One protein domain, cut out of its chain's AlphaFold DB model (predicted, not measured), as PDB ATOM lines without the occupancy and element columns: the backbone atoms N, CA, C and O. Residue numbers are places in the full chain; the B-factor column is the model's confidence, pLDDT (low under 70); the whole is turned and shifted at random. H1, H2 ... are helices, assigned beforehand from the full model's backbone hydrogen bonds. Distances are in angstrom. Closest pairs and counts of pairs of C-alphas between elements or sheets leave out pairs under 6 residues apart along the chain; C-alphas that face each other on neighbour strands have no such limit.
ATOM      1  N   ALA A   4      35.502 -27.667   5.739       89.38
ATOM      2  CA  ALA A   4      36.414 -26.534   5.875       89.38
ATOM      3  C   ALA A   4      37.158 -26.234   4.562       89.38
ATOM      4  O   ALA A   4      37.374 -25.065   4.238       89.38
ATOM      5  N   ASP A   5      37.492 -27.271   3.788       90.94
ATOM      6  CA  ASP A   5      38.102 -27.110   2.467       90.94
ATOM      7  C   ASP A   5      37.122 -26.440   1.497       90.94
ATOM      8  O   ASP A   5      37.499 -25.494   0.815       90.94
ATOM      9  N   GLU A   6      35.844 -26.837   1.498       92.25
ATOM     10  CA  GLU A   6      34.822 -26.209   0.645       92.25
ATOM     11  C   GLU A   6      34.639 -24.716   0.955       92.25
ATOM     12  O   GLU A   6      34.548 -23.892   0.045       92.25
ATOM     13  N   VAL A   7      34.626 -24.335   2.239       91.56
ATOM     14  CA  VAL A   7      34.559 -22.920   2.644       91.56
ATOM     15  C   VAL A   7      35.784 -22.154   2.136       91.56
ATOM     16  O   VAL A   7      35.663 -21.033   1.630       91.56
ATOM     17  N   LYS A   8      36.975 -22.746   2.253       90.38
ATOM     18  CA  LYS A   8      38.220 -22.138   1.774       90.38
ATOM     19  C   LYS A   8      38.212 -21.949   0.253       90.38
ATOM     20  O   LYS A   8      38.595 -20.877  -0.212       90.38
ATOM     21  N   GLU A   9      37.740 -22.942  -0.494       89.38
ATOM     22  CA  GLU A   9      37.599 -22.883  -1.954       89.38
ATOM     23  C   GLU A   9      36.619 -21.780  -2.381       89.38
ATOM     24  O   GLU A   9      36.966 -20.917  -3.185       89.38
ATOM     25  N   LEU A  10      35.423 -21.726  -1.781       90.31
ATOM     26  CA  LEU A  10      34.408 -20.717  -2.119       90.31
ATOM     27  C   LEU A  10      34.864 -19.284  -1.809       90.31
ATOM     28  O   LEU A  10      34.578 -18.342  -2.557       90.31
ATOM     29  N   THR A  11      35.581 -19.094  -0.702       89.69
ATOM     30  CA  THR A  11      36.096 -17.768  -0.333       89.69
ATOM     31  C   THR A  11      37.310 -17.362  -1.166       89.69
ATOM     32  O   THR A  11      37.528 -16.162  -1.357       89.69
ATOM     33  N   GLY A  12      38.093 -18.317  -1.681       85.94
ATOM     34  CA  GLY A  12      39.343 -18.039  -2.393       85.94
ATOM     35  C   GLY A  12      40.351 -17.272  -1.528       85.94
ATOM     36  O   GLY A  12      41.116 -16.458  -2.038       85.94
ATOM     37  N   GLY A  13      40.287 -17.444  -0.201       80.62
ATOM     38  CA  GLY A  13      41.109 -16.705   0.764       80.62
ATOM     39  C   GLY A  13      40.690 -15.248   1.010       80.62
ATOM     40  O   GLY A  13      41.356 -14.550   1.774       80.62
ATOM     41  N   ARG A  14      39.596 -14.772   0.403       85.25
ATOM     42  CA  ARG A  14      39.054 -13.426   0.646       85.25
ATOM     43  C   ARG A  14      38.380 -13.353   2.014       85.25
ATOM     44  O   ARG A  14      37.774 -14.322   2.475       85.25
ATOM     45  N   SER A  15      38.427 -12.180   2.643       85.50
ATOM     46  CA  SER A  15      37.568 -11.911   3.793       85.50
ATOM     47  C   SER A  15      36.115 -11.791   3.330       85.50
ATOM     48  O   SER A  15      35.808 -11.129   2.339       85.50
ATOM     49  N   VAL A  16      35.216 -12.448   4.056       89.88
ATOM     50  CA  VAL A  16      33.768 -12.356   3.854       89.88
ATOM     51  C   VAL A  16      33.136 -11.670   5.052       89.88
ATOM     52  O   VAL A  16      33.616 -11.810   6.183       89.88
ATOM     53  N   SER A  17      32.064 -10.915   4.809       93.25
ATOM     54  CA  SER A  17      31.294 -10.299   5.887       93.25
ATOM     55  C   SER A  17      30.712 -11.376   6.814       93.25
ATOM     56  O   SER A  17      30.546 -12.532   6.419       93.25
ATOM     57  N   ALA A  18      30.381 -11.013   8.056       91.25
ATOM     58  CA  ALA A  18      29.765 -11.956   8.992       91.25
ATOM     59  C   ALA A  18      28.425 -12.509   8.469       91.25
ATOM     60  O   ALA A  18      28.100 -13.666   8.715       91.25
ATOM     61  N   PHE A  19      27.676 -11.702   7.714       92.06
ATOM     62  CA  PHE A  19      26.425 -12.126   7.092       92.06
ATOM     63  C   PHE A  19      26.672 -13.088   5.919       92.06
ATOM     64  O   PHE A  19      26.069 -14.157   5.853       92.06
ATOM     65  N   ASP A  20      27.615 -12.761   5.032       94.50
ATOM     66  CA  ASP A  20      27.934 -13.609   3.876       94.50
ATOM     67  C   ASP A  20      28.620 -14.914   4.274       94.50
ATOM     68  O   ASP A  20      28.509 -15.908   3.559       94.50
ATOM     69  N   ARG A  21      29.280 -14.951   5.437       94.31
ATOM     70  CA  ARG A  21      29.852 -16.177   5.999       94.31
ATOM     71  C   ARG A  21      28.804 -17.280   6.143       94.31
ATOM     72  O   ARG A  21      29.087 -18.412   5.770       94.31
ATOM     73  N   VAL A  22      27.594 -16.954   6.597       95.00
ATOM     74  CA  VAL A  22      26.505 -17.940   6.730       95.00
ATOM     75  C   VAL A  22      26.104 -18.498   5.362       95.00
ATOM     76  O   VAL A  22      25.899 -19.704   5.212       95.00
ATOM     77  N   ALA A  23      26.037 -17.639   4.340       95.75
ATOM     78  CA  ALA A  23      25.762 -18.070   2.972       95.75
ATOM     79  C   ALA A  23      26.882 -18.977   2.439       95.75
ATOM     80  O   ALA A  23      26.603 -20.037   1.885       95.75
ATOM     81  N   VAL A  24      28.146 -18.603   2.656       95.75
ATOM     82  CA  VAL A  24      29.310 -19.404   2.254       95.75
ATOM     83  C   VAL A  24      29.310 -20.772   2.932       95.75
ATOM     84  O   VAL A  24      29.488 -21.774   2.252       95.75
ATOM     85  N   GLU A  25      29.083 -20.838   4.241       95.69
ATOM     86  CA  GLU A  25      29.037 -22.101   4.990       95.69
ATOM     87  C   GLU A  25      27.883 -22.999   4.515       95.69
ATOM     88  O   GLU A  25      28.050 -24.211   4.371       95.69
ATOM     89  N   THR A  26      26.736 -22.404   4.179       96.81
ATOM     90  CA  THR A  26      25.588 -23.131   3.614       96.81
ATOM     91  C   THR A  26      25.917 -23.712   2.237       96.81
ATOM     92  O   THR A  26      25.699 -24.898   1.991       96.81
ATOM     93  N   VAL A  27      26.486 -22.901   1.339       96.94
ATOM     94  CA  VAL A  27      26.884 -23.339  -0.008       96.94
ATOM     95  C   VAL A  27      28.011 -24.373   0.060       96.94
ATOM     96  O   VAL A  27      27.981 -25.353  -0.685       96.94
ATOM     97  N   ALA A  28      28.946 -24.229   0.999       96.44
ATOM     98  CA  ALA A  28      29.991 -25.212   1.264       96.44
ATOM     99  C   ALA A  28      29.400 -26.566   1.675       96.44
ATOM    100  O   ALA A  28      29.793 -27.599   1.136       96.44
ATOM    101  N   ALA A  29      28.412 -26.575   2.576       97.56
ATOM    102  CA  ALA A  29      27.742 -27.802   2.999       97.56
ATOM    103  C   ALA A  29      26.979 -28.477   1.850       97.56
ATOM    104  O   ALA A  29      26.999 -29.703   1.730       97.56
ATOM    105  N   LEU A  30      26.338 -27.693   0.979       97.75
ATOM    106  CA  LEU A  30      25.677 -28.205  -0.224       97.75
ATOM    107  C   LEU A  30      26.682 -28.791  -1.225       97.75
ATOM    108  O   LEU A  30      26.442 -29.879  -1.745       97.75
ATOM    109  N   SER A  31      27.804 -28.105  -1.462       97.00
ATOM    110  CA  SER A  31      28.894 -28.576  -2.329       97.00
ATOM    111  C   SER A  31      29.484 -29.886  -1.812       97.00
ATOM    112  O   SER A  31      29.571 -30.860  -2.557       97.00
ATOM    113  N   TYR A  32      29.802 -29.946  -0.516       96.69
ATOM    114  CA  TYR A  32      30.314 -31.151   0.127       96.69
ATOM    115  C   TYR A  32      29.359 -32.336  -0.065       96.69
ATOM    116  O   TYR A  32      29.749 -33.368  -0.602       96.69
ATOM    117  N   ARG A  33      28.075 -32.165   0.282       97.44
ATOM    118  CA  ARG A  33      27.061 -33.223   0.137       97.44
ATOM    119  C   ARG A  33      26.859 -33.665  -1.306       97.44
ATOM    120  O   ARG A  33      26.632 -34.846  -1.544       97.44
ATOM    121  N   LEU A  34      26.937 -32.736  -2.258       97.75
ATOM    122  CA  LEU A  34      26.859 -33.061  -3.677       97.75
ATOM    123  C   LEU A  34      28.024 -33.963  -4.101       97.75
ATOM    124  O   LEU A  34      27.810 -34.941  -4.812       97.75
ATOM    125  N   LYS A  35      29.246 -33.641  -3.668       97.12
ATOM    126  CA  LYS A  35      30.439 -34.432  -3.990       97.12
ATOM    127  C   LYS A  35      30.380 -35.815  -3.346       97.12
ATOM    128  O   LYS A  35      30.607 -36.791  -4.047       97.12
ATOM    129  N   GLU A  36      29.986 -35.907  -2.078       97.19
ATOM    130  CA  GLU A  36      29.782 -37.195  -1.399       97.19
ATOM    131  C   GLU A  36      28.727 -38.049  -2.117       97.19
ATOM    132  O   GLU A  36      28.973 -39.211  -2.419       97.19
ATOM    133  N   ALA A  37      27.576 -37.466  -2.477       97.62
ATOM    134  CA  ALA A  37      26.538 -38.186  -3.212       97.62
ATOM    135  C   ALA A  37      27.042 -38.695  -4.572       97.62
ATOM    136  O   ALA A  37      26.716 -39.809  -4.967       97.62
ATOM    137  N   ARG A  38      27.856 -37.904  -5.279       97.94
ATOM    138  CA  ARG A  38      28.453 -38.316  -6.557       97.94
ATOM    139  C   ARG A  38      29.464 -39.441  -6.397       97.94
ATOM    140  O   ARG A  38      29.428 -40.348  -7.214       97.94
ATOM    141  N   LEU A  39      30.303 -39.401  -5.362       97.62
ATOM    142  CA  LEU A  39      31.249 -40.482  -5.066       97.62
ATOM    143  C   LEU A  39      30.512 -41.800  -4.809       97.62
ATOM    144  O   LEU A  39      30.853 -42.815  -5.403       97.62
ATOM    145  N   VAL A  40      29.442 -41.762  -4.010       97.31
ATOM    146  CA  VAL A  40      28.599 -42.942  -3.762       97.31
ATOM    147  C   VAL A  40      27.972 -43.460  -5.058       97.31
ATOM    148  O   VAL A  40      27.999 -44.653  -5.328       97.31
ATOM    149  N   LEU A  41      27.434 -42.576  -5.902       97.56
ATOM    150  CA  LEU A  41      26.842 -42.980  -7.183       97.56
ATOM    151  C   LEU A  41      27.875 -43.516  -8.184       97.56
ATOM    152  O   LEU A  41      27.517 -44.322  -9.039       97.56
ATOM    153  N   GLU A  42      29.119 -43.050  -8.111       97.50
ATOM    154  CA  GLU A  42      30.230 -43.548  -8.922       97.50
ATOM    155  C   GLU A  42      30.652 -44.957  -8.486       97.50
ATOM    156  O   GLU A  42      30.913 -45.802  -9.339       97.50
ATOM    157  N   GLU A  43      30.665 -45.224  -7.177       96.94
ATOM    158  CA  GLU A  43      31.042 -46.519  -6.604       96.94
ATOM    159  C   GLU A  43      29.924 -47.570  -6.712       96.94
ATOM    160  O   GLU A  43      30.163 -48.699  -7.138       96.94
ATOM    161  N   GLU A  44      28.696 -47.201  -6.350       96.44
ATOM    162  CA  GLU A  44      27.570 -48.132  -6.192       96.44
ATOM    163  C   GLU A  44      26.618 -48.138  -7.399       96.44
ATOM    164  O   GLU A  44      25.817 -49.059  -7.578       96.44
ATOM    165  N   GLY A  45      26.703 -47.120  -8.258       96.31
ATOM    166  CA  GLY A  45      25.770 -46.903  -9.357       96.31
ATOM    167  C   GLY A  45      24.483 -46.182  -8.941       96.31
ATOM    168  O   GLY A  45      24.158 -45.982  -7.773       96.31
ATOM    169  N   CYS A  46      23.705 -45.760  -9.942       95.50
ATOM    170  CA  CYS A  46      22.474 -44.989  -9.724       95.50
ATOM    171  C   CYS A  46      21.227 -45.836  -9.424       95.50
ATOM    172  O   CYS A  46      20.182 -45.280  -9.075       95.50
ATOM    173  N   VAL A  47      21.325 -47.163  -9.540       97.31
ATOM    174  CA  VAL A  47      20.243 -48.114  -9.268       97.31
ATOM    175  C   VAL A  47      20.796 -49.255  -8.423       97.31
ATOM    176  O   VAL A  47      21.715 -49.941  -8.859       97.31
ATOM    177  N   VAL A  48      20.190 -49.487  -7.258       93.81
ATOM    178  CA  VAL A  48      20.508 -50.601  -6.353       93.81
ATOM    179  C   VAL A  48      19.227 -51.378  -6.081       93.81
ATOM    180  O   VAL A  48      18.172 -50.789  -5.843       93.81
ATOM    181  N   ASP A  49      19.288 -52.704  -6.208       94.00
ATOM    182  CA  ASP A  49      18.140 -53.612  -6.052       94.00
ATOM    183  C   ASP A  49      16.904 -53.212  -6.885       94.00
ATOM    184  O   ASP A  49      15.753 -53.304  -6.449       94.00
ATOM    185  N   GLY A  50      17.138 -52.726  -8.110       95.94
ATOM    186  CA  GLY A  50      16.080 -52.308  -9.037       95.94
ATOM    187  C   GLY A  50      15.370 -51.004  -8.655       95.94
ATOM    188  O   GLY A  50      14.343 -50.677  -9.249       95.94
ATOM    189  N   ARG A  51      15.893 -50.248  -7.680       96.88
ATOM    190  CA  ARG A  51      15.364 -48.946  -7.252       96.88
ATOM    191  C   ARG A  51      16.421 -47.849  -7.397       96.88
ATOM    192  O   ARG A  51      17.610 -48.147  -7.307       96.88
ATOM    193  N   PRO A  52      16.021 -46.580  -7.594       97.25
ATOM    194  CA  PRO A  52      16.968 -45.471  -7.591       97.25
ATOM    195  C   PRO A  52      17.751 -45.416  -6.278       97.25
ATOM    196  O   PRO A  52      17.162 -45.470  -5.197       97.25
ATOM    197  N   HIS A  53      19.073 -45.285  -6.375       97.38
ATOM    198  CA  HIS A  53      19.930 -45.118  -5.207       97.38
ATOM    199  C   HIS A  53      19.562 -43.800  -4.485       97.38
ATOM    200  O   HIS A  53      19.465 -42.771  -5.158       97.38
ATOM    201  N   PRO A  54      19.395 -43.747  -3.146       96.56
ATOM    202  CA  PRO A  54      18.988 -42.526  -2.428       96.56
ATOM    203  C   PRO A  54      19.882 -41.300  -2.685       96.56
ATOM    204  O   PRO A  54      19.411 -40.164  -2.718       96.56
ATOM    205  N   ALA A  55      21.175 -41.526  -2.930       97.56
ATOM    206  CA  ALA A  55      22.117 -40.476  -3.325       97.56
ATOM    207  C   ALA A  55      21.721 -39.740  -4.621       97.56
ATOM    208  O   ALA A  55      22.117 -38.590  -4.786       97.56
ATOM    209  N   THR A  56      20.906 -40.333  -5.503       98.00
ATOM    210  CA  THR A  56      20.389 -39.646  -6.704       98.00
ATOM    211  C   THR A  56      19.509 -38.448  -6.349       98.00
ATOM    212  O   THR A  56      19.648 -37.383  -6.948       98.00
ATOM    213  N   GLU A  57      18.652 -38.569  -5.330       97.50
ATOM    214  CA  GLU A  57      17.814 -37.461  -4.863       97.50
ATOM    215  C   GLU A  57      18.663 -36.374  -4.194       97.50
ATOM    216  O   GLU A  57      18.457 -35.179  -4.424       97.50
ATOM    217  N   VAL A  58      19.656 -36.785  -3.397       97.94
ATOM    218  CA  VAL A  58      20.590 -35.861  -2.741       97.94
ATOM    219  C   VAL A  58      21.387 -35.070  -3.778       97.94
ATOM    220  O   VAL A  58      21.447 -33.844  -3.679       97.94
ATOM    221  N   GLU A  59      21.949 -35.744  -4.784       98.19
ATOM    222  CA  GLU A  59      22.685 -35.122  -5.890       98.19
ATOM    223  C   GLU A  59      21.808 -34.090  -6.601       98.19
ATOM    224  O   GLU A  59      22.171 -32.910  -6.672       98.19
ATOM    225  N   ALA A  60      20.607 -34.498  -7.023       98.06
ATOM    226  CA  ALA A  60      19.712 -33.648  -7.794       98.06
ATOM    227  C   ALA A  60      19.275 -32.406  -7.003       98.06
ATOM    228  O   ALA A  60      19.297 -31.286  -7.528       98.06
ATOM    229  N   ARG A  61      18.923 -32.578  -5.723       98.31
ATOM    230  CA  ARG A  61      18.503 -31.478  -4.849       98.31
ATOM    231  C   ARG A  61      19.645 -30.506  -4.571       98.31
ATOM    232  O   ARG A  61      19.456 -29.300  -4.723       98.31
ATOM    233  N   CYS A  62      20.821 -31.001  -4.186       98.12
ATOM    234  CA  CYS A  62      21.977 -30.143  -3.922       98.12
ATOM    235  C   CYS A  62      22.421 -29.400  -5.191       98.12
ATOM    236  O   CYS A  62      22.701 -28.205  -5.133       98.12
ATOM    237  N   SER A  63      22.407 -30.064  -6.349       97.88
ATOM    238  CA  SER A  63      22.709 -29.457  -7.650       97.88
ATOM    239  C   SER A  63      21.724 -28.341  -8.027       97.88
ATOM    240  O   SER A  63      22.124 -27.269  -8.493       97.88
ATOM    241  N   ALA A  64      20.421 -28.551  -7.812       98.25
ATOM    242  CA  ALA A  64      19.407 -27.521  -8.035       98.25
ATOM    243  C   ALA A  64      19.604 -26.308  -7.110       98.25
ATOM    244  O   ALA A  64      19.616 -25.174  -7.592       98.25
ATOM    245  N   GLU A  65      19.827 -26.551  -5.819       98.12
ATOM    246  CA  GLU A  65      20.025 -25.501  -4.819       98.12
ATOM    247  C   GLU A  65      21.279 -24.665  -5.114       98.12
ATOM    248  O   GLU A  65      21.220 -23.437  -5.122       98.12
ATOM    249  N   LEU A  66      22.402 -25.308  -5.456       97.50
ATOM    250  CA  LEU A  66      23.647 -24.617  -5.814       97.50
ATOM    251  C   LEU A  66      23.469 -23.692  -7.022       97.50
ATOM    252  O   LEU A  66      23.922 -22.548  -6.998       97.50
ATOM    253  N   ARG A  67      22.755 -24.140  -8.062       97.06
ATOM    254  CA  ARG A  67      22.418 -23.272  -9.205       97.06
ATOM    255  C   ARG A  67      21.530 -22.098  -8.787       97.06
ATOM    256  O   ARG A  67      21.690 -21.001  -9.321       97.06
ATOM    257  N   GLY A  68      20.629 -22.315  -7.827       97.06
ATOM    258  CA  GLY A  68      19.833 -21.262  -7.196       97.06
ATOM    259  C   GLY A  68      20.709 -20.193  -6.547       97.06
ATOM    260  O   GLY A  68      20.563 -19.015  -6.875       97.06
ATOM    261  N   TRP A  69      21.678 -20.606  -5.727       96.50
ATOM    262  CA  TRP A  69      22.626 -19.706  -5.062       96.50
ATOM    263  C   TRP A  69      23.485 -18.901  -6.035       96.50
ATOM    264  O   TRP A  69      23.626 -17.691  -5.864       96.50
ATOM    265  N   VAL A  70      24.011 -19.534  -7.088       95.19
ATOM    266  CA  VAL A  70      24.780 -18.831  -8.131       95.19
ATOM    267  C   VAL A  70      23.919 -17.773  -8.826       95.19
ATOM    268  O   VAL A  70      24.387 -16.668  -9.091       95.19
ATOM    269  N   ARG A  71      22.641 -18.074  -9.083       95.19
ATOM    270  CA  ARG A  71      21.704 -17.127  -9.699       95.19
ATOM    271  C   ARG A  71      21.308 -15.985  -8.759       95.19
ATOM    272  O   ARG A  71      21.147 -14.862  -9.231       95.19
ATOM    273  N   SER A  72      21.103 -16.256  -7.470       95.06
ATOM    274  CA  SER A  72      20.621 -15.265  -6.498       95.06
ATOM    275  C   SER A  72      21.727 -14.390  -5.919       95.06
ATOM    276  O   SER A  72      21.470 -13.248  -5.548       95.06
ATOM    277  N   ARG A  73      22.945 -14.926  -5.809       92.81
ATOM    278  CA  ARG A  73      24.130 -14.251  -5.263       92.81
ATOM    279  C   ARG A  73      25.341 -14.422  -6.193       92.81
ATOM    280  O   ARG A  73      26.370 -14.962  -5.775       92.81
ATOM    281  N   PRO A  74      25.253 -13.974  -7.459       91.81
ATOM    282  CA  PRO A  74      26.377 -14.056  -8.390       91.81
ATOM    283  C   PRO A  74      27.582 -13.223  -7.926       91.81
ATOM    284  O   PRO A  74      28.706 -13.510  -8.323       91.81
ATOM    285  N   ASP A  75      27.368 -12.228  -7.058       89.88
ATOM    286  CA  ASP A  75      28.413 -11.445  -6.391       89.88
ATOM    287  C   ASP A  75      29.328 -12.299  -5.497       89.88
ATOM    288  O   ASP A  75      30.531 -12.043  -5.422       89.88
ATOM    289  N   LEU A  76      28.773 -13.327  -4.848       89.69
ATOM    290  CA  LEU A  76      29.534 -14.252  -4.008       89.69
ATOM    291  C   LEU A  76      29.999 -15.492  -4.772       89.69
ATOM    292  O   LEU A  76      31.135 -15.928  -4.578       89.69
ATOM    293  N   PHE A  77      29.126 -16.059  -5.609       91.88
ATOM    294  CA  PHE A  77      29.278 -17.420  -6.142       91.88
ATOM    295  C   PHE A  77      29.337 -17.507  -7.676       91.88
ATOM    296  O   PHE A  77      29.421 -18.608  -8.215       91.88
ATOM    297  N   GLY A  78      29.257 -16.385  -8.394       84.12
ATOM    298  CA  GLY A  78      29.397 -16.363  -9.851       84.12
ATOM    299  C   GLY A  78      30.833 -16.623 -10.315       84.12
ATOM    300  O   GLY A  78      31.753 -16.757  -9.507       84.12
TER     301      GLY A  78
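AT A GLANCE: This is residues 4 to 78 of the 96 residues of the protein "Terminase" of Corynebacterium amycolatum (UniProt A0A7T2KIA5). The domain is a long helical hairpin, H2 and H3 running opposite ways next to each other, with two short helices near the end of the hairpin where H2 begins and H3 ends. The first of these, H1, packs slantwise on the earlier half of H2, away from H3; the other, H4, turns back after H3 towards H2. At the far end, the loop of residues 45 to 54 joins the two long helices. The printed part has 75 residues with four named helices in the order H1, H2, H3, H4 and no named strand, and its class is all helix. It is loose, with a radius of gyration of the C-alphas of 14.4 A, and its outline is a rod of 47 by 23 by 16 A.

HOW THE PARTS SIT: H1, residues 4 to 11, touches H2, residues 18 to 44, at a steep tilt of 59 degrees, opposite ways. H2 touches H1 with residues 24 to 32 alone, and the closest C-alphas of the two, those of Glu 6 and Ala 28, are 5.0 A apart. H2 and H3, residues 55 to 72, form a helical hairpin. They touch at a shallow tilt of 32 degrees, opposite ways, with the closest C-alphas, those of Ala 37 and Ala 55, 5.0 A apart. H3 and H4, residues 74 to 77, only just touch, with 3 pairs of C-alphas within 8 A, and touch only at the corner by their link. H3 does so with residues 69 to 70 alone, and the closest C-alphas, those of Val 70 and Phe 77, are 5.1 A apart. H2 and H4 are near each other, with 6 pairs of C-alphas within 10 A. H1 and H4 are close but not clearly touching, the C-alphas of Leu 10 and Phe 77, their closest, being 7.3 A apart. H1 and H3 are apart. In H1 and H3 every O i to N i+4 pair is within hydrogen-bond range, in H2 21 of 23 are, and H4 is too short for such a pair.

IN THESE COORDINATES: H1 begins at C-alpha 4, (36.414, -26.534, 5.875), and its 8 residues span 10.7 A. H2, 27 residues and 39.3 A long, runs from C-alpha 18 at (29.765, -11.956, 8.992) to C-alpha 44. In the link after it, residues 47 to 48 pair with residues 51 to 52, antiparallel. H3, 18 residues, spans 25.5 A. H4, 4 residues and 5.0 A long, ends at C-alpha 77, (29.278, -17.420, -6.142).

THE WHOLE: The two C-alphas farthest apart, those of Ser 15 and Gly 50, are 47.5 A apart. The link from H3 to H4 is tight, those from H1 to H2 and from H2 to H3 are short, and no link is long. The printed part has no cut. Its mean pLDDT is 94.7, and no printed residue is under 70.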